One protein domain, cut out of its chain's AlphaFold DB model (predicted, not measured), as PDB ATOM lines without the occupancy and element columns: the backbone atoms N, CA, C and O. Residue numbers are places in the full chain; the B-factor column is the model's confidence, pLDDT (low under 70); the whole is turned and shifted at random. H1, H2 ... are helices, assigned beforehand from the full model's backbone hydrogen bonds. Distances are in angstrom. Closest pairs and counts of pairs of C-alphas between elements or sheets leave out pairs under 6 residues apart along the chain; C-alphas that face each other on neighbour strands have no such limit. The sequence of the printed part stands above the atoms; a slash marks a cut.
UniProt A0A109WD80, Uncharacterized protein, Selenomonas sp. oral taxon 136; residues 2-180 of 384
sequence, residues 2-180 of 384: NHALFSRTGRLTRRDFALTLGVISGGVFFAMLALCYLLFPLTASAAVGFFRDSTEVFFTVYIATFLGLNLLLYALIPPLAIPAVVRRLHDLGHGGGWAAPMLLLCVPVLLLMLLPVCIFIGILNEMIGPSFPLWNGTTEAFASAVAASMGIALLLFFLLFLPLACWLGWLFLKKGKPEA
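What this domain is: This is residues 2 to 180 of the 384 residues of an uncharacterized protein of Selenomonas sp. oral taxon 136 (UniProt A0A109WD80). Picture a flat, loose fan of long helices: H1 along one edge, H2 and H3 nearly end to end beside it, then H6, and H7 along the other edge. It closes up near Arg 14, H3 and Phe 172, and residues 139 to 149, of which 140 to 149 belong to H7, stand free. The 179 printed residues have seven named helices, H1 to H7 in order, and no named strand: all helix, radius of gyration of the C-alphas 21.2 A, spans 68 by 40 by 20 A.

How they stand to each other: Start at H1, residues 14 to 50, which forms a helical hairpin with H2, residues 54 to 75, at a shallow tilt of 20 degrees; their closest C-alphas, Ala 47 and Ser 54, are 4.7 A apart. With residues 14 to 28 alone H1 touches H3, residues 77 to 91, closest at C-alphas 17 and 84, 6.2 A. H3 touches H4, residues 96 to 99, and H5, residues 101 to 104, closest at C-alphas 86 and 96, 4.7 A, and 78 and 102, 5.4 A. H6, residues 106 to 131, touches H2 with residues 106 to 117 alone, closest at C-alphas 106 and 75, 5.4 A. H6 and H7, residues 140 to 173, form a helical hairpin, closest at C-alphas 108 and 157, 4.9 A. Every O i to N i+4 pair is within hydrogen-bond range in H2, with 31 of 33 in H1, 9 of 11 in H3, 17 of 22 in H6 and 29 of 30 in H7; H4 and H5 are too short for one.

Where its parts are: Find C-alpha 14 at (276.808, -23.705, 78.482); from there H1 runs 52.6 A. H2 spans 31.2 A, H6 34.2 A and H7 48.3 A, ending at C-alpha 173 (280.064, -30.022, 80.151).

The domain as a whole: C-alphas 52 and 179 are farthest apart, 69.8 A. The printed part has no cut and no long link. Mean pLDDT of the printed part is 81.5; residues 119 to 143 are among those under 70.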
ATOM      1  N   ASN A   2     267.772  -7.824  77.710       41.06
ATOM      2  CA  ASN A   2     268.252  -7.597  79.078       41.06
ATOM      3  C   ASN A   2     267.974  -8.834  79.944       41.06
ATOM      4  O   ASN A   2     267.056  -8.837  80.762       41.06
ATOM      5  N   HIS A   3     268.739  -9.914  79.788       52.47
ATOM      6  CA  HIS A   3     268.753 -10.919  80.847       52.47
ATOM      7  C   HIS A   3     269.593 -10.370  81.993       52.47
ATOM      8  O   HIS A   3     270.820 -10.383  81.927       52.47
ATOM      9  N   ALA A   4     268.919  -9.847  83.021       68.44
ATOM     10  CA  ALA A   4     269.567  -9.410  84.247       68.44
ATOM     11  C   ALA A   4     270.516 -10.516  84.737       68.44
ATOM     12  O   ALA A   4     270.114 -11.679  84.833       68.44
ATOM     13  N   LEU A   5     271.767 -10.144  85.023       73.88
ATOM     14  CA  LEU A   5     272.847 -11.048  85.439       73.88
ATOM     15  C   LEU A   5     272.419 -11.974  86.596       73.88
ATOM     16  O   LEU A   5     272.829 -13.127  86.666       73.88
ATOM     17  N   PHE A   6     271.531 -11.467  87.456       80.94
ATOM     18  CA  PHE A   6     271.015 -12.132  88.651       80.94
ATOM     19  C   PHE A   6     269.588 -12.680  88.506       80.94
ATOM     20  O   PHE A   6     268.986 -13.105  89.493       80.94
ATOM     21  N   SER A   7     269.022 -12.693  87.295       84.69
ATOM     22  CA  SER A   7     267.723 -13.330  87.075       84.69
ATOM     23  C   SER A   7     267.828 -14.845  87.236       84.69
ATOM     24  O   SER A   7     268.784 -15.469  86.776       84.69
ATOM     25  N   ARG A   8     266.802 -15.444  87.850       84.38
ATOM     26  CA  ARG A   8     266.618 -16.902  87.964       84.38
ATOM     27  C   ARG A   8     265.705 -17.471  86.875       84.38
ATOM     28  O   ARG A   8     265.508 -18.682  86.815       84.38
ATOM     29  N   THR A   9     265.118 -16.616  86.039       84.81
ATOM     30  CA  THR A   9     264.126 -17.020  85.039       84.81
ATOM     31  C   THR A   9     264.769 -17.383  83.706       84.81
ATOM     32  O   THR A   9     265.818 -16.860  83.318       84.81
ATOM     33  N   GLY A  10     264.115 -18.305  83.001       85.69
ATOM     34  CA  GLY A  10     264.566 -18.809  81.712       85.69
ATOM     35  C   GLY A  10     265.720 -19.803  81.812       85.69
ATOM     36  O   GLY A  10     266.040 -20.347  82.875       85.69
ATOM     37  N   ARG A  11     266.334 -20.032  80.655       88.19
ATOM     38  CA  ARG A  11     267.387 -21.024  80.428       88.19
ATOM     39  C   ARG A  11     268.703 -20.331  80.089       88.19
ATOM     40  O   ARG A  11     268.718 -19.161  79.694       88.19
ATOM     41  N   LEU A  12     269.814 -21.029  80.299       88.25
ATOM     42  CA  LEU A  12     271.152 -20.512  80.018       88.25
ATOM     43  C   LEU A  12     272.004 -21.591  79.348       88.25
ATOM     44  O   LEU A  12     272.185 -22.676  79.906       88.25
ATOM     45  N   THR A  13     272.529 -21.280  78.161       89.12
ATOM     46  CA  THR A  13     273.439 -22.161  77.410       89.12
ATOM     47  C   THR A  13     274.719 -22.415  78.213       89.12
ATOM     48  O   THR A  13     275.049 -21.671  79.138       89.12
ATOM     49  N   ARG A  14     275.494 -23.448  77.854       89.94
ATOM     50  CA  ARG A  14     276.808 -23.705  78.482       89.94
ATOM     51  C   ARG A  14     277.742 -22.501  78.347       89.94
ATOM     52  O   ARG A  14     278.436 -22.132  79.288       89.94
ATOM     53  N   ARG A  15     277.734 -21.897  77.157       88.94
ATOM     54  CA  ARG A  15     278.565 -20.749  76.802       88.94
ATOM     55  C   ARG A  15     278.178 -19.522  77.614       88.94
ATOM     56  O   ARG A  15     279.041 -18.900  78.225       88.94
ATOM     57  N   ASP A  16     276.892 -19.190  77.670       88.38
ATOM     58  CA  ASP A  16     276.438 -18.025  78.428       88.38
ATOM     59  C   ASP A  16     276.550 -18.245  79.935       88.38
ATOM     60  O   ASP A  16     276.808 -17.290  80.664       88.38
ATOM     61  N   PHE A  17     276.452 -19.491  80.403       90.75
ATOM     62  CA  PHE A  17     276.766 -19.855  81.781       90.75
ATOM     63  C   PHE A  17     278.232 -19.572  82.116       90.75
ATOM     64  O   PHE A  17     278.497 -18.839  83.069       90.75
ATOM     65  N   ALA A  18     279.166 -20.046  81.288       91.00
ATOM     66  CA  ALA A  18     280.592 -19.774  81.456       91.00
ATOM     67  C   ALA A  18     280.904 -18.272  81.431       91.00
ATOM     68  O   ALA A  18     281.626 -17.771  82.288       91.00
ATOM     69  N   LEU A  19     280.311 -17.533  80.491       90.62
ATOM     70  CA  LEU A  19     280.493 -16.086  80.396       90.62
ATOM     71  C   LEU A  19     279.867 -15.343  81.582       90.62
ATOM     72  O   LEU A  19     280.435 -14.354  82.024       90.62
ATOM     73  N   THR A  20     278.729 -15.794  82.115       91.19
ATOM     74  CA  THR A  20     278.101 -15.164  83.291       91.19
ATOM     75  C   THR A  20     278.949 -15.372  84.540       91.19
ATOM     76  O   THR A  20     279.203 -14.413  85.263       91.19
ATOM     77  N   LEU A  21     279.448 -16.593  84.763       91.44
ATOM     78  CA  LEU A  21     280.400 -16.863  85.842       91.44
ATOM     79  C   LEU A  21     281.682 -16.050  85.667       91.44
ATOM     80  O   LEU A  21     282.167 -15.460  86.626       91.44
ATOM     81  N   GLY A  22     282.176 -15.941  84.432       90.88
ATOM     82  CA  GLY A  22     283.342 -15.127  84.126       90.88
ATOM     83  C   GLY A  22     283.143 -13.643  84.460       90.88
ATOM     84  O   GLY A  22     284.028 -13.005  85.020       90.88
ATOM     85  N   VAL A  23     281.961 -13.093  84.180       93.06
ATOM     86  CA  VAL A  23     281.613 -11.710  84.543       93.06
ATOM     87  C   VAL A  23     281.540 -11.529  86.060       93.06
ATOM     88  O   VAL A  23     282.044 -10.529  86.563       93.06
ATOM     89  N   ILE A  24     280.950 -12.482  86.791       92.62
ATOM     90  CA  ILE A  24     280.868 -12.441  88.262       92.62
ATOM     91  C   ILE A  24     282.275 -12.455  88.872       92.62
ATOM     92  O   ILE A  24     282.603 -11.578  89.670       92.62
ATOM     93  N   SER A  25     283.130 -13.389  88.449       90.69
ATOM     94  CA  SER A  25     284.516 -13.471  88.921       90.69
ATOM     95  C   SER A  25     285.335 -12.241  88.518       90.69
ATOM     96  O   SER A  25     286.092 -11.713  89.324       90.69
ATOM     97  N   GLY A  26     285.146 -11.720  87.303       89.56
ATOM     98  CA  GLY A  26     285.753 -10.461  86.865       89.56
ATOM     99  C   GLY A  26     285.326  -9.255  87.706       89.56
ATOM    100  O   GLY A  26     286.136  -8.369  87.972       89.56
ATOM    101  N   GLY A  27     284.077  -9.245  88.182       90.25
ATOM    102  CA  GLY A  27     283.571  -8.265  89.145       90.25
ATOM    103  C   GLY A  27     284.316  -8.303  90.479       90.25
ATOM    104  O   GLY A  27     284.600  -7.250  91.042       90.25
ATOM    105  N   VAL A  28     284.706  -9.493  90.944       89.12
ATOM    106  CA  VAL A  28     285.553  -9.646  92.136       89.12
ATOM    107  C   VAL A  28     286.952  -9.079  91.907       89.12
ATOM    108  O   VAL A  28     287.429  -8.328  92.752       89.12
ATOM    109  N   PHE A  29     287.578  -9.331  90.754       85.81
ATOM    110  CA  PHE A  29     288.869  -8.710  90.416       85.81
ATOM    111  C   PHE A  29     288.782  -7.182  90.329       85.81
ATOM    112  O   PHE A  29     289.673  -6.485  90.812       85.81
ATOM    113  N   PHE A  30     287.696  -6.647  89.763       88.69
ATOM    114  CA  PHE A  30     287.444  -5.206  89.763       88.69
ATOM    115  C   PHE A  30     287.302  -4.650  91.187       88.69
ATOM    116  O   PHE A  30     287.913  -3.633  91.511       88.69
ATOM    117  N   ALA A  31     286.535  -5.324  92.050       89.69
ATOM    118  CA  ALA A  31     286.355  -4.925  93.443       89.69
ATOM    119  C   ALA A  31     287.668  -4.992  94.235       89.69
ATOM    120  O   ALA A  31     287.959  -4.073  94.991       89.69
ATOM    121  N   MET A  32     288.485  -6.027  94.022       84.44
ATOM    122  CA  MET A  32     289.816  -6.158  94.617       84.44
ATOM    123  C   MET A  32     290.732  -5.004  94.194       84.44
ATOM    124  O   MET A  32     291.404  -4.414  95.034       84.44
ATOM    125  N   LEU A  33     290.729  -4.645  92.907       80.88
ATOM    126  CA  LEU A  33     291.512  -3.521  92.397       80.88
ATOM    127  C   LEU A  33     291.059  -2.196  93.025       80.88
ATOM    128  O   LEU A  33     291.882  -1.439  93.535       80.88
ATOM    129  N   ALA A  34     289.750  -1.931  93.031       85.00
ATOM    130  CA  ALA A  34     289.184  -0.749  93.678       85.00
ATOM    131  C   ALA A  34     289.529  -0.707  95.174       85.00
ATOM    132  O   ALA A  34     289.856   0.353  95.708       85.00
ATOM    133  N   LEU A  35     289.514  -1.866  95.831       85.25
ATOM    134  CA  LEU A  35     289.870  -2.001  97.229       85.25
ATOM    135  C   LEU A  35     291.339  -1.644  97.486       85.25
ATOM    136  O   LEU A  35     291.588  -0.872  98.405       85.25
ATOM    137  N   CYS A  36     292.293  -2.126  96.679       78.81
ATOM    138  CA  CYS A  36     293.706  -1.731  96.801       78.81
ATOM    139  C   CYS A  36     293.865  -0.204  96.797       78.81
ATOM    140  O   CYS A  36     294.561   0.364  97.637       78.81
ATOM    141  N   TYR A  37     293.185   0.460  95.861       80.62
ATOM    142  CA  TYR A  37     293.289   1.905  95.677       80.62
ATOM    143  C   TYR A  37     292.604   2.726  96.767       80.62
ATOM    144  O   TYR A  37     293.063   3.825  97.069       80.62
ATOM    145  N   LEU A  38     291.528   2.210  97.361       85.81
ATOM    146  CA  LEU A  38     290.819   2.872  98.456       85.81
ATOM    147  C   LEU A  38     291.474   2.618  99.812       85.81
ATOM    148  O   LEU A  38     291.524   3.526 100.641       85.81
ATOM    149  N   LEU A  39     291.977   1.402 100.042       87.19
ATOM    150  CA  LEU A  39     292.591   1.035 101.314       87.19
ATOM    151  C   LEU A  39     293.852   1.841 101.572       87.19
ATOM    152  O   LEU A  39     294.001   2.337 102.678       87.19
ATOM    153  N   PHE A  40     294.713   2.021 100.568       85.94
ATOM    154  CA  PHE A  40     295.997   2.696 100.748       85.94
ATOM    155  C   PHE A  40     295.883   4.081 101.417       85.94
ATOM    156  O   PHE A  40     296.436   4.258 102.503       85.94
ATOM    157  N   PRO A  41     295.159   5.071 100.850       88.38
ATOM    158  CA  PRO A  41     295.057   6.387 101.475       88.38
ATOM    159  C   PRO A  41     294.301   6.350 102.808       88.38
ATOM    160  O   PRO A  41     294.574   7.168 103.686       88.38
ATOM    161  N   LEU A  42     293.363   5.417 102.987       89.50
ATOM    162  CA  LEU A  42     292.568   5.306 104.208       89.50
ATOM    163  C   LEU A  42     293.395   4.749 105.372       89.50
ATOM    164  O   LEU A  42     293.362   5.300 106.470       89.50
ATOM    165  N   THR A  43     294.188   3.706 105.136       87.00
ATOM    166  CA  THR A  43     295.081   3.152 106.156       87.00
ATOM    167  C   THR A  43     296.268   4.070 106.407       87.00
ATOM    168  O   THR A  43     296.656   4.224 107.560       87.00
ATOM    169  N   ALA A  44     296.809   4.733 105.378       85.94
ATOM    170  CA  ALA A  44     297.890   5.707 105.544       85.94
ATOM    171  C   ALA A  44     297.435   6.924 106.366       85.94
ATOM    172  O   ALA A  44     298.109   7.307 107.318       85.94
ATOM    173  N   SER A  45     296.262   7.492 106.061       88.38
ATOM    174  CA  SER A  45     295.710   8.622 106.826       88.38
ATOM    175  C   SER A  45     295.387   8.254 108.272       88.38
ATOM    176  O   SER A  45     295.698   9.030 109.173       88.38
ATOM    177  N   ALA A  46     294.829   7.065 108.521       87.56
ATOM    178  CA  ALA A  46     294.591   6.586 109.879       87.56
ATOM    179  C   ALA A  46     295.906   6.352 110.643       87.56
ATOM    180  O   ALA A  46     296.035   6.773 111.791       87.56
ATOM    181  N   ALA A  47     296.899   5.723 110.011       86.00
ATOM    182  CA  ALA A  47     298.185   5.453 110.641       86.00
ATOM    183  C   ALA A  47     298.921   6.747 111.018       86.00
ATOM    184  O   ALA A  47     299.331   6.903 112.163       86.00
ATOM    185  N   VAL A  48     299.022   7.704 110.089       86.94
ATOM    186  CA  VAL A  48     299.686   9.000 110.326       86.94
ATOM    187  C   VAL A  48     298.885   9.898 111.276       86.94
ATOM    188  O   VAL A  48     299.468  10.660 112.039       86.94
ATOM    189  N   GLY A  49     297.551   9.830 111.244       86.44
ATOM    190  CA  GLY A  49     296.686  10.685 112.059       86.44
ATOM    191  C   GLY A  49     296.562  10.258 113.523       86.44
ATOM    192  O   GLY A  49     296.338  11.115 114.378       86.44
ATOM    193  N   PHE A  50     296.691   8.961 113.821       87.12
ATOM    194  CA  PHE A  50     296.424   8.419 115.161       87.12
ATOM    195  C   PHE A  50     297.644   7.817 115.869       87.12
ATOM    196  O   PHE A  50     297.598   7.668 117.090       87.12
ATOM    197  N   PHE A  51     298.720   7.472 115.154       83.69
ATOM    198  CA  PHE A  51     299.853   6.742 115.727       83.69
ATOM    199  C   PHE A  51     301.169   7.496 115.558       83.69
ATOM    200  O   PHE A  51     301.425   8.124 114.535       83.69
ATOM    201  N   ARG A  52     302.021   7.401 116.586       76.12
ATOM    202  CA  ARG A  52     303.385   7.948 116.562       76.12
ATOM    203  C   ARG A  52     304.306   7.108 115.671       76.12
ATOM    204  O   ARG A  52     305.045   7.681 114.882       76.12
ATOM    205  N   ASP A  53     304.179   5.783 115.751       74.94
ATOM    206  CA  ASP A  53     304.875   4.815 114.893       74.94
ATOM    207  C   ASP A  53     303.939   4.371 113.758       74.94
ATOM    208  O   ASP A  53     303.308   3.314 113.786       74.94
ATOM    209  N   SER A  54     303.776   5.242 112.762       73.88
ATOM    210  CA  SER A  54     302.781   5.094 111.690       73.88
ATOM    211  C   SER A  54     303.115   3.983 110.683       73.88
ATOM    212  O   SER A  54     302.216   3.420 110.061       73.88
ATOM    213  N   THR A  55     304.391   3.627 110.534       69.38
ATOM    214  CA  THR A  55     304.872   2.662 109.532       69.38
ATOM    215  C   THR A  55     304.394   1.236 109.798       69.38
ATOM    216  O   THR A  55     303.749   0.624 108.944       69.38
ATOM    217  N   GLU A  56     304.667   0.708 110.990       69.25
ATOM    218  CA  GLU A  56     304.302  -0.664 111.350       69.25
ATOM    219  C   GLU A  56     302.778  -0.842 111.369       69.25
ATOM    220  O   GLU A  56     302.237  -1.816 110.832       69.25
ATOM    221  N   VAL A  57     302.070   0.156 111.909       75.94
ATOM    222  CA  VAL A  57     300.606   0.179 111.954       75.94
ATOM    223  C   VAL A  57     300.017   0.222 110.545       75.94
ATOM    224  O   VAL A  57     299.090  -0.536 110.255       75.94
ATOM    225  N   PHE A  58     300.563   1.051 109.650       78.81
ATOM    226  CA  PHE A  58     300.104   1.139 108.265       78.81
ATOM    227  C   PHE A  58     300.163  -0.219 107.563       78.81
ATOM    228  O   PHE A  58     299.135  -0.677 107.065       78.81
ATOM    229  N   PHE A  59     301.328  -0.874 107.533       71.69
ATOM    230  CA  PHE A  59     301.487  -2.139 106.809       71.69
ATOM    231  C   PHE A  59     300.666  -3.263 107.436       71.69
ATOM    232  O   PHE A  59     299.993  -4.001 106.714       71.69
ATOM    233  N   THR A  60     300.650  -3.358 108.767       72.44
ATOM    234  CA  THR A  60     299.878  -4.383 109.481       72.44
ATOM    235  C   THR A  60     298.386  -4.243 109.194       72.44
ATOM    236  O   THR A  60     297.740  -5.207 108.780       72.44
ATOM    237  N   VAL A  61     297.832  -3.035 109.342       81.00
ATOM    238  CA  VAL A  61     296.406  -2.774 109.100       81.00
ATOM    239  C   VAL A  61     296.069  -2.901 107.617       81.00
ATOM    240  O   VAL A  61     295.052  -3.509 107.285       81.00
ATOM    241  N   TYR A  62     296.906  -2.378 106.717       80.94
ATOM    242  CA  TYR A  62     296.693  -2.465 105.272       80.94
ATOM    243  C   TYR A  62     296.636  -3.916 104.801       80.94
ATOM    244  O   TYR A  62     295.661  -4.306 104.157       80.94
ATOM    245  N   ILE A  63     297.624  -4.739 105.167       76.69
ATOM    246  CA  ILE A  63     297.683  -6.136 104.732       76.69
ATOM    247  C   ILE A  63     296.565  -6.953 105.389       76.69
ATOM    248  O   ILE A  63     295.868  -7.685 104.686       76.69
ATOM    249  N   ALA A  64     296.319  -6.791 106.694       79.19
ATOM    250  CA  ALA A  64     295.240  -7.504 107.382       79.19
ATOM    251  C   ALA A  64     293.859  -7.161 106.798       79.19
ATOM    252  O   ALA A  64     293.057  -8.056 106.519       79.19
ATOM    253  N   THR A  65     293.595  -5.875 106.551       84.81
ATOM    254  CA  THR A  65     292.326  -5.413 105.967       84.81
ATOM    255  C   THR A  65     292.184  -5.882 104.521       84.81
ATOM    256  O   THR A  65     291.120  -6.367 104.136       84.81
ATOM    257  N   PHE A  66     293.254  -5.798 103.723       84.00
ATOM    258  CA  PHE A  66     293.264  -6.289 102.348       84.00
ATOM    259  C   PHE A  66     292.980  -7.791 102.288       84.00
ATOM    260  O   PHE A  66     292.108  -8.216 101.530       84.00
ATOM    261  N   LEU A  67     293.660  -8.593 103.107       82.75
ATOM    262  CA  LEU A  67     293.464 -10.040 103.174       82.75
ATOM    263  C   LEU A  67     292.047 -10.407 103.641       82.75
ATOM    264  O   LEU A  67     291.389 -11.231 103.005       82.75
ATOM    265  N   GLY A  68     291.549  -9.769 104.704       84.00
ATOM    266  CA  GLY A  68     290.211 -10.031 105.240       84.00
ATOM    267  C   GLY A  68     289.089  -9.681 104.260       84.00
ATOM    268  O   GLY A  68     288.141 -10.448 104.083       84.00
ATOM    269  N   LEU A  69     289.203  -8.552 103.559       87.38
ATOM    270  CA  LEU A  69     288.220  -8.156 102.551       87.38
ATOM    271  C   LEU A  69     288.330  -8.994 101.271       87.38
ATOM    272  O   LEU A  69     287.301  -9.315 100.677       87.38
ATOM    273  N   ASN A  70     289.532  -9.423 100.873       84.75
ATOM    274  CA  ASN A  70     289.692 -10.388  99.782       84.75
ATOM    275  C   ASN A  70     289.018 -11.720 100.103       84.75
ATOM    276  O   ASN A  70     288.272 -12.240  99.273       84.75
ATOM    277  N   LEU A  71     289.227 -12.244 101.313       86.06
ATOM    278  CA  LEU A  71     288.566 -13.456 101.791       86.06
ATOM    279  C   LEU A  71     287.040 -13.348 101.633       86.06
ATOM    280  O   LEU A  71     286.407 -14.256 101.091       86.06
ATOM    281  N   LEU A  72     286.462 -12.209 102.030       87.06
ATOM    282  CA  LEU A  72     285.030 -11.943 101.887       87.06
ATOM    283  C   LEU A  72     284.586 -11.859 100.416       87.06
ATOM    284  O   LEU A  72     283.559 -12.432 100.051       87.06
ATOM    285  N   LEU A  73     285.353 -11.174  99.563       89.81
ATOM    286  CA  LEU A  73     285.048 -11.029  98.137       89.81
ATOM    287  C   LEU A  73     285.023 -12.382  97.412       89.81
ATOM    288  O   LEU A  73     284.092 -12.656  96.653       89.81
ATOM    289  N   TYR A  74     285.999 -13.254  97.672       87.12
ATOM    290  CA  TYR A  74     286.026 -14.596  97.085       87.12
ATOM    291  C   TYR A  74     284.898 -15.485  97.619       87.12
ATOM    292  O   TYR A  74     284.269 -16.207  96.841       87.12
ATOM    293  N   ALA A  75     284.569 -15.381  98.909       87.62
ATOM    294  CA  ALA A  75     283.433 -16.088  99.504       87.62
ATOM    295  C   ALA A  75     282.073 -15.660  98.919       87.62
ATOM    296  O   ALA A  75     281.100 -16.411  99.002       87.62
ATOM    297  N   LEU A  76     281.999 -14.481  98.291       89.50
ATOM    298  CA  LEU A  76     280.794 -13.971  97.639       89.50
ATOM    299  C   LEU A  76     280.578 -14.549  96.225       89.50
ATOM    300  O   LEU A  76     279.462 -14.487  95.702       89.50
ATOM    301  N   ILE A  77     281.593 -15.159  95.599       90.38
ATOM    302  CA  ILE A  77     281.465 -15.723  94.241       90.38
ATOM    303  C   ILE A  77     280.390 -16.822  94.177       90.38
ATOM    304  O   ILE A  77     279.489 -16.708  93.336       90.38
ATOM    305  N   PRO A  78     280.409 -17.866  95.034       91.19
ATOM    306  CA  PRO A  78     279.400 -18.920  94.970       91.19
ATOM    307  C   PRO A  78     277.946 -18.440  95.137       91.19
ATOM    308  O   PRO A  78     277.114 -18.841  94.314       91.19
ATOM    309  N   PRO A  79     277.588 -17.564  96.105       91.12
ATOM    310  CA  PRO A  79     276.214 -17.085  96.227       91.12
ATOM    311  C   PRO A  79     275.787 -16.194  95.053       91.12
ATOM    312  O   PRO A  79     274.650 -16.315  94.588       91.12
ATOM    313  N   LEU A  80     276.683 -15.360  94.508       91.12
ATOM    314  CA  LEU A  80     276.384 -14.546  93.319       91.12
ATOM    315  C   LEU A  80     276.150 -15.393  92.065       91.12
ATOM    316  O   LEU A  80     275.400 -14.988  91.177       91.12
ATOM    317  N   ALA A  81     276.756 -16.578  91.996       92.19
ATOM    318  CA  ALA A  81     276.608 -17.514  90.889       92.19
ATOM    319  C   ALA A  81     275.297 -18.328  90.921       92.19
ATOM    320  O   ALA A  81     274.932 -18.924  89.902       92.19
ATOM    321  N   ILE A  82     274.554 -18.337  92.038       93.31
ATOM    322  CA  ILE A  82     273.313 -19.123  92.192       93.31
ATOM    323  C   ILE A  82     272.306 -18.862  91.057       93.31
ATOM    324  O   ILE A  82     271.815 -19.838  90.485       93.31
ATOM    325  N   PRO A  83     271.983 -17.613  90.663       92.31
ATOM    326  CA  PRO A  83     271.015 -17.380  89.591       92.31
ATOM    327  C   PRO A  83     271.441 -17.974  88.244       92.31
ATOM    328  O   PRO A  83     270.621 -18.569  87.543       92.31
ATOM    329  N   ALA A  84     272.732 -17.889  87.911       92.12
ATOM    330  CA  ALA A  84     273.284 -18.485  86.697       92.12
ATOM    331  C   ALA A  84     273.191 -20.018  86.733       92.12
ATOM    332  O   ALA A  84     272.795 -20.638  85.744       92.12
ATOM    333  N   VAL A  85     273.482 -20.628  87.887       93.75
ATOM    334  CA  VAL A  85     273.347 -22.077  88.104       93.75
ATOM    335  C   VAL A  85     271.898 -22.529  87.994       93.75
ATOM    336  O   VAL A  85     271.628 -23.525  87.330       93.75
ATOM    337  N   VAL A  86     270.950 -21.794  88.576       94.25
ATOM    338  CA  VAL A  86     269.516 -22.104  88.469       94.25
ATOM    339  C   VAL A  86     269.079 -22.122  87.004       94.25
ATOM    340  O   VAL A  86     268.469 -23.091  86.554       94.25
ATOM    341  N   ARG A  87     269.465 -21.114  86.216       91.50
ATOM    342  CA  ARG A  87     269.139 -21.068  84.781       91.50
ATOM    343  C   ARG A  87     269.849 -22.157  83.970       91.50
ATOM    344  O   ARG A  87     269.285 -22.664  82.999       91.50
ATOM    345  N   ARG A  88     271.065 -22.550  84.364       93.19
ATOM    346  CA  ARG A  88     271.778 -23.696  83.777       93.19
ATOM    347  C   ARG A  88     271.062 -25.012  84.084       93.19
ATOM    348  O   ARG A  88     270.893 -25.838  83.193       93.19
ATOM    349  N   LEU A  89     270.589 -25.196  85.314       93.38
ATOM    350  CA  LEU A  89     269.803 -26.362  85.724       93.38
ATOM    351  C   LEU A  89     268.477 -26.440  84.964       93.38
ATOM    352  O   LEU A  89     268.130 -27.515  84.478       93.38
ATOM    353  N   HIS A  90     267.790 -25.310  84.776       93.62
ATOM    354  CA  HIS A  90     266.592 -25.232  83.937       93.62
ATOM    355  C   HIS A  90     266.871 -25.677  82.495       93.62
ATOM    356  O   HIS A  90     266.064 -26.392  81.901       93.62
ATOM    357  N   ASP A  91     268.030 -25.323  81.935       90.81
ATOM    358  CA  ASP A  91     268.430 -25.776  80.598       90.81
ATOM    359  C   ASP A  91     268.688 -27.292  80.531       90.81
ATOM    360  O   ASP A  91     268.364 -27.951  79.540       90.81
ATOM    361  N   LEU A  92     269.195 -27.878  81.617       91.12
ATOM    362  CA  LEU A  92     269.338 -29.330  81.783       91.12
ATOM    363  C   LEU A  92     268.017 -30.032  82.129       91.12
ATOM    364  O   LEU A  92     267.961 -31.262  82.197       91.12
ATOM    365  N   GLY A  93     266.955 -29.272  82.372       89.56
ATOM    366  CA  GLY A  93     265.640 -29.774  82.734       89.56
ATOM    367  C   GLY A  93     265.475 -30.160  84.211       89.56
ATOM    368  O   GLY A  93     264.636 -31.008  84.506       89.56
ATOM    369  N   HIS A  94     266.277 -29.588  85.110       91.06
ATOM    370  CA  HIS A  94     266.239 -29.821  86.558       91.06
ATOM    371  C   HIS A  94     265.681 -28.593  87.292       91.06
ATOM    372  O   HIS A  94     265.769 -27.468  86.805       91.06
ATOM    373  N   GLY A  95     265.116 -28.800  88.483       90.38
ATOM    374  CA  GLY A  95     264.633 -27.706  89.330       90.38
ATOM    375  C   GLY A  95     265.766 -26.886  89.960       90.38
ATOM    376  O   GLY A  95     266.848 -27.408  90.225       90.38
ATOM    377  N   GLY A  96     265.494 -25.616  90.270       86.75
ATOM    378  CA  GLY A  96     266.473 -24.700  90.873       86.75
ATOM    379  C   GLY A  96     266.984 -25.104  92.264       86.75
ATOM    380  O   GLY A  96     268.056 -24.658  92.656       86.75
ATOM    381  N   GLY A  97     266.282 -25.986  92.989       87.06
ATOM    382  CA  GLY A  97     266.738 -26.514  94.286       87.06
ATOM    383  C   GLY A  97     268.076 -27.261  94.212       87.06
ATOM    384  O   GLY A  97     268.837 -27.265  95.174       87.06
ATOM    385  N   TRP A  98     268.430 -27.788  93.034       88.81
ATOM    386  CA  TRP A  98     269.735 -28.404  92.783       88.81
ATOM    387  C   TRP A  98     270.904 -27.409  92.801       88.81
ATOM    388  O   TRP A  98     272.046 -27.838  92.700       88.81
ATOM    389  N   ALA A  99     270.656 -26.102  92.947       90.38
ATOM    390  CA  ALA A  99     271.698 -25.094  93.136       90.38
ATOM    391  C   ALA A  99     272.223 -25.016  94.584       90.38
ATOM    392  O   ALA A  99     273.213 -24.331  94.822       90.38
ATOM    393  N   ALA A 100     271.597 -25.713  95.545       89.06
ATOM    394  CA  ALA A 100     272.004 -25.720  96.955       89.06
ATOM    395  C   ALA A 100     273.499 -26.032  97.207       89.06
ATOM    396  O   ALA A 100     274.086 -25.362  98.061       89.06
ATOM    397  N   PRO A 101     274.165 -26.940  96.455       90.06
ATOM    398  CA  PRO A 101     275.601 -27.188  96.609       90.06
ATOM    399  C   PRO A 101     276.485 -25.943  96.419       90.06
ATOM    400  O   PRO A 101     277.600 -25.914  96.928       90.06
ATOM    401  N   MET A 102     276.000 -24.881  95.762       89.50
ATOM    402  CA  MET A 102     276.753 -23.622  95.635       89.50
ATOM    403  C   MET A 102     277.048 -22.968  96.985       89.50
ATOM    404  O   MET A 102     278.083 -22.333  97.128       89.50
ATOM    405  N   LEU A 103     276.182 -23.133  97.989       88.88
ATOM    406  CA  LEU A 103     276.455 -22.610  99.332       88.88
ATOM    407  C   LEU A 103     277.557 -23.411 100.032       88.88
ATOM    408  O   LEU A 103     278.372 -22.843 100.753       88.88
ATOM    409  N   LEU A 104     277.625 -24.719  99.771       89.81
ATOM    410  CA  LEU A 104     278.686 -25.577 100.295       89.81
ATOM    411  C   LEU A 104     280.052 -25.207  99.695       89.81
ATOM    412  O   LEU A 104     281.061 -25.316 100.381       89.81
ATOM    413  N   LEU A 105     280.080 -24.702  98.453       89.38
ATOM    414  CA  LEU A 105     281.291 -24.222  97.779       89.38
ATOM    415  C   LEU A 105     281.940 -23.013  98.474       89.38
ATOM    416  O   LEU A 105     283.137 -22.796  98.298       89.38
ATOM    417  N   CYS A 106     281.211 -22.266  99.309       87.50
ATOM    418  CA  CYS A 106     281.805 -21.198 100.116       87.50
ATOM    419  C   CYS A 106     282.883 -21.731 101.068       87.50
ATOM    420  O   CYS A 106     283.897 -21.068 101.264       87.50
ATOM    421  N   VAL A 107     282.698 -22.931 101.628       87.50
ATOM    422  CA  VAL A 107     283.618 -23.523 102.613       87.50
ATOM    423  C   VAL A 107     285.011 -23.786 102.023       87.50
ATOM    424  O   VAL A 107     285.972 -23.232 102.554       87.50
ATOM    425  N   PRO A 108     285.184 -24.555 100.927       86.50
ATOM    426  CA  PRO A 108     286.507 -24.761 100.344       86.50
ATOM    427  C   PRO A 108     287.124 -23.463  99.803       86.50
ATOM    428  O   PRO A 108     288.338 -23.304  99.879       86.50
ATOM    429  N   VAL A 109     286.324 -22.508  99.312       86.38
ATOM    430  CA  VAL A 109     286.836 -21.192  98.884       86.38
ATOM    431  C   VAL A 109     287.404 -20.405 100.069       86.38
ATOM    432  O   VAL A 109     288.504 -19.868  99.968       86.38
ATOM    433  N   LEU A 110     286.697 -20.377 101.202       85.25
ATOM    434  CA  LEU A 110     287.176 -19.753 102.436       85.25
ATOM    435  C   LEU A 110     288.442 -20.441 102.954       85.25
ATOM    436  O   LEU A 110     289.407 -19.757 103.270       85.25
ATOM    437  N   LEU A 111     288.469 -21.776 102.992       84.38
ATOM    438  CA  LEU A 111     289.642 -22.544 103.425       84.38
ATOM    439  C   LEU A 111     290.877 -22.242 102.565       84.38
ATOM    440  O   LEU A 111     291.959 -22.023 103.103       84.38
ATOM    441  N   LEU A 112     290.711 -22.167 101.240       82.25
ATOM    442  CA  LEU A 112     291.795 -21.817 100.321       82.25
ATOM    443  C   LEU A 112     292.324 -20.399 100.573       82.25
ATOM    444  O   LEU A 112     293.531 -20.174 100.561       82.25
ATOM    445  N   MET A 113     291.423 -19.448 100.814       80.06
ATOM    446  CA  MET A 113     291.768 -18.042 101.037       80.06
ATOM    447  C   MET A 113     292.262 -17.756 102.463       80.06
ATOM    448  O   MET A 113     292.915 -16.740 102.680       80.06
ATOM    449  N   LEU A 114     292.017 -18.647 103.426       78.25
ATOM    450  CA  LEU A 114     292.592 -18.575 104.774       78.25
ATOM    451  C   LEU A 114     294.079 -18.944 104.795       78.25
ATOM    452  O   LEU A 114     294.817 -18.426 105.625       78.25
ATOM    453  N   LEU A 115     294.548 -19.781 103.867       74.69
ATOM    454  CA  LEU A 115     295.955 -20.185 103.785       74.69
ATOM    455  C   LEU A 115     296.938 -18.995 103.704       74.69
ATOM    456  O   LEU A 115     297.841 -18.937 104.541       74.69
ATOM    457  N   PRO A 116     296.780 -18.011 102.793       68.88
ATOM    458  CA  PRO A 116     297.646 -16.831 102.777       68.88
ATOM    459  C   PRO A 116     297.517 -15.967 104.041       68.88
ATOM    460  O   PRO A 116     298.501 -15.355 104.444       68.88
ATOM    461  N   VAL A 117     296.352 -15.949 104.705       73.25
ATOM    462  CA  VAL A 117     296.167 -15.256 105.995       73.25
ATOM    463  C   VAL A 117     296.998 -15.927 107.087       73.25
ATOM    464  O   VAL A 117     297.719 -15.249 107.813       73.25
ATOM    465  N   CYS A 118     296.946 -17.255 107.178       70.88
ATOM    466  CA  CYS A 118     297.738 -18.026 108.133       70.88
ATOM    467  C   CYS A 118     299.243 -17.873 107.881       70.88
ATOM    468  O   CYS A 118     299.998 -17.713 108.837       70.88
ATOM    469  N   ILE A 119     299.673 -17.875 106.613       68.50
ATOM    470  CA  ILE A 119     301.073 -17.623 106.237       68.50
ATOM    471  C   ILE A 119     301.491 -16.213 106.662       68.50
ATOM    472  O   ILE A 119     302.537 -16.053 107.282       68.50
ATOM    473  N   PHE A 120     300.669 -15.199 106.381       66.62
ATOM    474  CA  PHE A 120     300.956 -13.820 106.770       66.62
ATOM    475  C   PHE A 120     301.089 -13.663 108.291       66.62
ATOM    476  O   PHE A 120     302.046 -13.055 108.760       66.62
ATOM    477  N   ILE A 121     300.184 -14.268 109.066       68.25
ATOM    478  CA  ILE A 121     300.268 -14.292 110.535       68.25
ATOM    479  C   ILE A 121     301.555 -14.991 111.000       68.25
ATOM    480  O   ILE A 121     302.216 -14.501 111.913       68.25
ATOM    481  N   GLY A 122     301.937 -16.104 110.365       63.72
ATOM    482  CA  GLY A 122     303.195 -16.800 110.646       63.72
ATOM    483  C   GLY A 122     304.423 -15.912 110.427       63.72
ATOM    484  O   GLY A 122     305.268 -15.819 111.310       63.72
ATOM    485  N   ILE A 123     304.474 -15.196 109.299       60.75
ATOM    486  CA  ILE A 123     305.560 -14.254 108.981       60.75
ATOM    487  C   ILE A 123     305.617 -13.113 110.007       60.75
ATOM    488  O   ILE A 123     306.697 -12.780 110.488       60.75
ATOM    489  N   LEU A 124     304.472 -12.528 110.378       62.06
ATOM    490  CA  LEU A 124     304.426 -11.474 111.399       62.06
ATOM    491  C   LEU A 124     304.969 -11.958 112.750       62.06
ATOM    492  O   LEU A 124     305.718 -11.230 113.399       62.06
ATOM    493  N   ASN A 125     304.631 -13.185 113.151       60.56
ATOM    494  CA  ASN A 125     305.120 -13.777 114.397       60.56
ATOM    495  C   ASN A 125     306.644 -13.975 114.398       60.56
ATOM    496  O   ASN A 125     307.277 -13.778 115.434       60.56
ATOM    497  N   GLU A 126     307.240 -14.341 113.259       56.25
ATOM    498  CA  GLU A 126     308.699 -14.464 113.137       56.25
ATOM    499  C   GLU A 126     309.404 -13.100 113.141       56.25
ATOM    500  O   GLU A 126     310.476 -12.977 113.730       56.25
ATOM    501  N   MET A 127     308.810 -12.068 112.530       49.66
ATOM    502  CA  MET A 127     309.446 -10.748 112.409       49.66
ATOM    503  C   MET A 127     309.318  -9.868 113.661       49.66
ATOM    504  O   MET A 127     310.244  -9.128 113.975       49.66
ATOM    505  N   ILE A 128     308.191  -9.930 114.379       53.56
ATOM    506  CA  ILE A 128     307.892  -9.052 115.532       53.56
ATOM    507  C   ILE A 128     308.251  -9.737 116.872       53.56
ATOM    508  O   ILE A 128     308.286  -9.111 117.938       53.56
ATOM    509  N   GLY A 129     308.561 -11.038 116.830       51.47
ATOM    510  CA  GLY A 129     308.787 -11.862 118.013       51.47
ATOM    511  C   GLY A 129     307.512 -12.058 118.856       51.47
ATOM    512  O   GLY A 129     306.431 -11.591 118.493       51.47
ATOM    513  N   PRO A 130     307.604 -12.726 120.022       48.34
ATOM    514  CA  PRO A 130     306.460 -13.053 120.893       48.34
ATOM    515  C   PRO A 130     305.748 -11.831 121.516       48.34
ATOM    516  O   PRO A 130     304.819 -11.980 122.305       48.34
ATOM    517  N   SER A 131     306.162 -10.617 121.154       45.22
ATOM    518  CA  SER A 131     305.647  -9.317 121.592       45.22
ATOM    519  C   SER A 131     304.176  -9.078 121.228       45.22
ATOM    520  O   SER A 131     303.527  -8.228 121.839       45.22
ATOM    521  N   PHE A 132     303.630  -9.807 120.243       44.66
ATOM    522  CA  PHE A 132     302.229  -9.675 119.844       44.66
ATOM    523  C   PHE A 132     301.301 -10.356 120.880       44.66
ATOM    524  O   PHE A 132     301.393 -11.573 121.079       44.66
ATOM    525  N   PRO A 133     300.364  -9.629 121.529       46.38
ATOM    526  CA  PRO A 133     299.614 -10.128 122.692       46.38
ATOM    527  C   PRO A 133     298.790 -11.400 122.450       46.38
ATOM    528  O   PRO A 133     298.467 -12.110 123.397       46.38
ATOM    529  N   LEU A 134     298.436 -11.694 121.194       47.16
ATOM    530  CA  LEU A 134     297.609 -12.849 120.839       47.16
ATOM    531  C   LEU A 134     298.349 -14.193 121.001       47.16
ATOM    532  O   LEU A 134     297.694 -15.225 121.126       47.16
ATOM    533  N   TRP A 135     299.686 -14.195 120.975       48.75
ATOM    534  CA  TRP A 135     300.512 -15.410 120.877       48.75
ATOM    535  C   TRP A 135     301.632 -15.495 121.929       48.75
ATOM    536  O   TRP A 135     302.438 -16.427 121.900       48.75
ATOM    537  N   ASN A 136     301.670 -14.573 122.894       43.19
ATOM    538  CA  ASN A 136     302.647 -14.572 123.982       43.19
ATOM    539  C   ASN A 136     302.333 -15.711 124.986       43.19
ATOM    540  O   ASN A 136     301.677 -15.504 126.006       43.19
ATOM    541  N   GLY A 137     302.702 -16.948 124.632       51.69
ATOM    542  CA  GLY A 137     302.407 -18.161 125.411       51.69
ATOM    543  C   GLY A 137     302.369 -19.476 124.619       51.69
ATOM    544  O   GLY A 137     301.778 -20.453 125.084       51.69
ATOM    545  N   THR A 138     302.944 -19.528 123.416       56.09
ATOM    546  CA  THR A 138     302.910 -20.729 122.577       56.09
ATOM    547  C   THR A 138     303.688 -21.898 123.165       56.09
ATOM    548  O   THR A 138     304.911 -21.912 123.227       56.09
ATOM    549  N   THR A 139     302.962 -22.937 123.557       64.19
ATOM    550  CA  THR A 139     303.540 -24.236 123.912       64.19
ATOM    551  C   THR A 139     303.710 -25.100 122.657       64.19
ATOM    552  O   THR A 139     303.002 -24.915 121.665       64.19
ATOM    553  N   GLU A 140     304.590 -26.104 122.689       68.19
ATOM    554  CA  GLU A 140     304.697 -27.119 121.619       68.19
ATOM    555  C   GLU A 140     303.345 -27.811 121.332       68.19
ATOM    556  O   GLU A 140     303.027 -28.176 120.195       68.19
ATOM    557  N   ALA A 141     302.491 -27.921 122.356       68.81
ATOM    558  CA  ALA A 141     301.119 -28.416 122.243       68.81
ATOM    559  C   ALA A 141     300.232 -27.518 121.359       68.81
ATOM    560  O   ALA A 141     299.368 -28.005 120.634       68.81
ATOM    561  N   PHE A 142     300.458 -26.207 121.371       66.81
ATOM    562  CA  PHE A 142     299.721 -25.271 120.531       66.81
ATOM    563  C   PHE A 142     300.200 -25.307 119.074       66.81
ATOM    564  O   PHE A 142     299.377 -25.350 118.162       66.81
ATOM    565  N   ALA A 143     301.513 -25.390 118.841       67.56
ATOM    566  CA  ALA A 143     302.066 -25.549 117.493       67.56
ATOM    567  C   ALA A 143     301.593 -26.856 116.826       67.56
ATOM    568  O   ALA A 143     301.168 -26.854 115.668       67.56
ATOM    569  N   SER A 144     301.591 -27.964 117.575       72.44
ATOM    570  CA  SER A 144     301.061 -29.250 117.099       72.44
ATOM    571  C   SER A 144     299.546 -29.215 116.859       72.44
ATOM    572  O   SER A 144     299.089 -29.744 115.844       72.44
ATOM    573  N   ALA A 145     298.768 -28.537 117.707       73.94
ATOM    574  CA  ALA A 145     297.335 -28.331 117.483       73.94
ATOM    575  C   ALA A 145     297.054 -27.509 116.211       73.94
ATOM    576  O   ALA A 145     296.155 -27.858 115.443       73.94
ATOM    577  N   VAL A 146     297.845 -26.467 115.937       73.50
ATOM    578  CA  VAL A 146     297.724 -25.668 114.707       73.50
ATOM    579  C   VAL A 146     298.068 -26.505 113.478       73.50
ATOM    580  O   VAL A 146     297.277 -26.536 112.535       73.50
ATOM    581  N   ALA A 147     299.165 -27.262 113.499       74.31
ATOM    582  CA  ALA A 147     299.523 -28.162 112.402       74.31
ATOM    583  C   ALA A 147     298.432 -29.219 112.137       74.31
ATOM    584  O   ALA A 147     298.032 -29.426 110.989       74.31
ATOM    585  N   ALA A 148     297.886 -29.833 113.192       80.69
ATOM    586  CA  ALA A 148     296.777 -30.778 113.082       80.69
ATOM    587  C   ALA A 148     295.512 -30.111 112.518       80.69
ATOM    588  O   ALA A 148     294.862 -30.672 111.633       80.69
ATOM    589  N   SER A 149     295.188 -28.893 112.967       79.19
ATOM    590  CA  SER A 149     294.043 -28.129 112.458       79.19
ATOM    591  C   SER A 149     294.185 -27.782 110.972       79.19
ATOM    592  O   SER A 149     293.214 -27.908 110.227       79.19
ATOM    593  N   MET A 150     295.397 -27.455 110.510       79.19
ATOM    594  CA  MET A 150     295.693 -27.211 109.094       79.19
ATOM    595  C   MET A 150     295.573 -28.496 108.270       79.19
ATOM    596  O   MET A 150     295.008 -28.474 107.177       79.19
ATOM    597  N   GLY A 151     296.025 -29.634 108.806       82.12
ATOM    598  CA  GLY A 151     295.830 -30.947 108.187       82.12
ATOM    599  C   GLY A 151     294.350 -31.310 108.025       82.12
ATOM    600  O   GLY A 151     293.928 -31.731 106.947       82.12
ATOM    601  N   ILE A 152     293.536 -31.080 109.062       85.69
ATOM    602  CA  ILE A 152     292.079 -31.285 109.018       85.69
ATOM    603  C   ILE A 152     291.426 -30.324 108.015       85.69
ATOM    604  O   ILE A 152     290.595 -30.752 107.216       85.69
ATOM    605  N   ALA A 153     291.816 -29.049 108.010       83.50
ATOM    606  CA  ALA A 153     291.316 -28.044 107.074       83.50
ATOM    607  C   ALA A 153     291.605 -28.421 105.611       83.50
ATOM    608  O   ALA A 153     290.712 -28.336 104.768       83.50
ATOM    609  N   LEU A 154     292.817 -28.900 105.313       84.44
ATOM    610  CA  LEU A 154     293.194 -29.397 103.986       84.44
ATOM    611  C   LEU A 154     292.392 -30.643 103.596       84.44
ATOM    612  O   LEU A 154     291.889 -30.731 102.476       84.44
ATOM    613  N   LEU A 155     292.225 -31.594 104.516       88.00
ATOM    614  CA  LEU A 155     291.425 -32.792 104.273       88.00
ATOM    615  C   LEU A 155     289.959 -32.437 103.980       88.00
ATOM    616  O   LEU A 155     289.395 -32.918 102.996       88.00
ATOM    617  N   LEU A 156     289.361 -31.543 104.771       86.94
ATOM    618  CA  LEU A 156     288.016 -31.015 104.529       86.94
ATOM    619  C   LEU A 156     287.929 -30.283 103.188       86.94
ATOM    620  O   LEU A 156     286.967 -30.492 102.448       86.94
ATOM    621  N   PHE A 157     288.936 -29.477 102.839       88.31
ATOM    622  CA  PHE A 157     289.009 -28.818 101.540       88.31
ATOM    623  C   PHE A 157     288.907 -29.840 100.406       88.31
ATOM    624  O   PHE A 157     288.025 -29.700  99.564       88.31
ATOM    625  N   PHE A 158     289.722 -30.898 100.402       87.50
ATOM    626  CA  PHE A 158     289.676 -31.916  99.346       87.50
ATOM    627  C   PHE A 158     288.359 -32.701  99.329       87.50
ATOM    628  O   PHE A 158     287.790 -32.906  98.253       87.50
ATOM    629  N   LEU A 159     287.853 -33.098 100.502       90.38
ATOM    630  CA  LEU A 159     286.603 -33.854 100.629       90.38
ATOM    631  C   LEU A 159     285.386 -33.076 100.118       90.38
ATOM    632  O   LEU A 159     284.497 -33.674  99.516       90.38
ATOM    633  N   LEU A 160     285.338 -31.758 100.333       90.00
ATOM    634  CA  LEU A 160     284.265 -30.913  99.809       90.00
ATOM    635  C   LEU A 160     284.517 -30.512  98.352       90.00
ATOM    636  O   LEU A 160     283.617 -30.604  97.517       90.00
ATOM    637  N   PHE A 161     285.724 -30.046  98.033       89.31
ATOM    638  CA  PHE A 161     286.035 -29.442  96.740       89.31
ATOM    639  C   PHE A 161     285.906 -30.435  95.590       89.31
ATOM    640  O   PHE A 161     285.315 -30.088  94.572       89.31
ATOM    641  N   LEU A 162     286.404 -31.665  95.735       90.50
ATOM    642  CA  LEU A 162     286.395 -32.650  94.651       90.50
ATOM    643  C   LEU A 162     284.976 -32.982  94.140       90.50
ATOM    644  O   LEU A 162     284.734 -32.811  92.940       90.50
ATOM    645  N   PRO A 163     284.005 -33.395  94.982       92.25
ATOM    646  CA  PRO A 163     282.648 -33.671  94.506       92.25
ATOM    647  C   PRO A 163     281.954 -32.416  93.960       92.25
ATOM    648  O   PRO A 163     281.248 -32.494  92.951       92.25
ATOM    649  N   LEU A 164     282.187 -31.249  94.572       92.19
ATOM    650  CA  LEU A 164     281.662 -29.969  94.087       92.19
ATOM    651  C   LEU A 164     282.233 -29.597  92.712       92.19
ATOM    652  O   LEU A 164     281.488 -29.150  91.840       92.19
ATOM    653  N   ALA A 165     283.526 -29.824  92.488       91.12
ATOM    654  CA  ALA A 165     284.196 -29.595  91.216       91.12
ATOM    655  C   ALA A 165     283.669 -30.544  90.133       91.12
ATOM    656  O   ALA A 165     283.399 -30.100  89.018       91.12
ATOM    657  N   CYS A 166     283.434 -31.819  90.457       93.12
ATOM    658  CA  CYS A 166     282.784 -32.761  89.542       93.12
ATOM    659  C   CYS A 166     281.362 -32.310  89.175       93.12
ATOM    660  O   CYS A 166     280.984 -32.346  88.002       93.12
ATOM    661  N   TRP A 167     280.578 -31.844  90.152       94.25
ATOM    662  CA  TRP A 167     279.223 -31.340  89.920       94.25
ATOM    663  C   TRP A 167     279.211 -30.050  89.079       94.25
ATOM    664  O   TRP A 167     278.425 -29.936  88.134       94.25
ATOM    665  N   LEU A 168     280.126 -29.110  89.337       91.19
ATOM    666  CA  LEU A 168     280.325 -27.930  88.487       91.19
ATOM    667  C   LEU A 168     280.752 -28.341  87.074       91.19
ATOM    668  O   LEU A 168     280.175 -27.871  86.094       91.19
ATOM    669  N   GLY A 169     281.707 -29.263  86.952       92.12
ATOM    670  CA  GLY A 169     282.150 -29.819  85.675       92.12
ATOM    671  C   GLY A 169     280.988 -30.414  84.882       92.12
ATOM    672  O   GLY A 169     280.833 -30.129  83.697       92.12
ATOM    673  N   TRP A 170     280.092 -31.148  85.541       94.62
ATOM    674  CA  TRP A 170     278.865 -31.651  84.927       94.62
ATOM    675  C   TRP A 170     277.953 -30.526  84.413       94.62
ATOM    676  O   TRP A 170     277.471 -30.613  83.280       94.62
ATOM    677  N   LEU A 171     277.756 -29.446  85.178       92.69
ATOM    678  CA  LEU A 171     276.975 -28.282  84.733       92.69
ATOM    679  C   LEU A 171     277.575 -27.612  83.489       92.69
ATOM    680  O   LEU A 171     276.833 -27.232  82.576       92.69
ATOM    681  N   PHE A 172     278.901 -27.483  83.446       90.75
ATOM    682  CA  PHE A 172     279.632 -26.894  82.324       90.75
ATOM    683  C   PHE A 172     279.612 -27.782  81.076       90.75
ATOM    684  O   PHE A 172     279.400 -27.293  79.963       90.75
ATOM    685  N   LEU A 173     279.818 -29.089  81.248       91.81
ATOM    686  CA  LEU A 173     280.064 -30.022  80.151       91.81
ATOM    687  C   LEU A 173     278.792 -30.672  79.598       91.81
ATOM    688  O   LEU A 173     278.763 -31.028  78.420       91.81
ATOM    689  N   LYS A 174     277.722 -30.840  80.388       92.06
ATOM    690  CA  LYS A 174     276.494 -31.520  79.933       92.06
ATOM    691  C   LYS A 174     275.666 -30.638  79.003       92.06
ATOM    692  O   LYS A 174     275.614 -29.427  79.181       92.06
ATOM    693  N   LYS A 175     275.023 -31.203  77.965       90.06
ATOM    694  CA  LYS A 175     274.249 -30.419  76.963       90.06
ATOM    695  C   LYS A 175     272.877 -30.089  77.518       90.06
ATOM    696  O   LYS A 175     272.309 -30.902  78.237       90.06
ATOM    697  N   GLY A 176     272.387 -28.901  77.174       87.69
ATOM    698  CA  GLY A 176     270.992 -28.538  77.390       87.69
ATOM    699  C   GLY A 176     270.038 -29.455  76.639       87.69
ATOM    700  O   GLY A 176     270.437 -30.116  75.674       87.69
ATOM    701  N   LYS A 177     268.776 -29.476  77.069       88.81
ATOM    702  CA  LYS A 177     267.712 -30.155  76.326       88.81
ATOM    703  C   LYS A 177     267.446 -29.410  75.006       88.81
ATOM    704  O   LYS A 177     267.288 -28.192  75.046       88.81
ATOM    705  N   PRO A 178     267.399 -30.097  73.853       84.88
ATOM    706  CA  PRO A 178     267.186 -29.438  72.562       84.88
ATOM    707  C   PRO A 178     265.757 -28.903  72.401       84.88
ATOM    708  O   PRO A 178     265.540 -27.947  71.670       84.88
ATOM    709  N   GLU A 179     264.799 -29.495  73.110       88.56
ATOM    710  CA  GLU A 179     263.384 -29.147  73.026       88.56
ATOM    711  C   GLU A 179     262.977 -28.091  74.061       88.56
ATOM    712  O   GLU A 179     263.686 -27.826  75.048       88.56
ATOM    713  N   ALA A 180     261.808 -27.491  73.835       87.81
ATOM    714  CA  ALA A 180     261.143 -26.658  74.823       87.81
ATOM    715  C   ALA A 180     260.880 -27.469  76.098       87.81
ATOM    716  O   ALA A 180     260.580 -28.662  76.069       87.81
TER     717      ALA A 180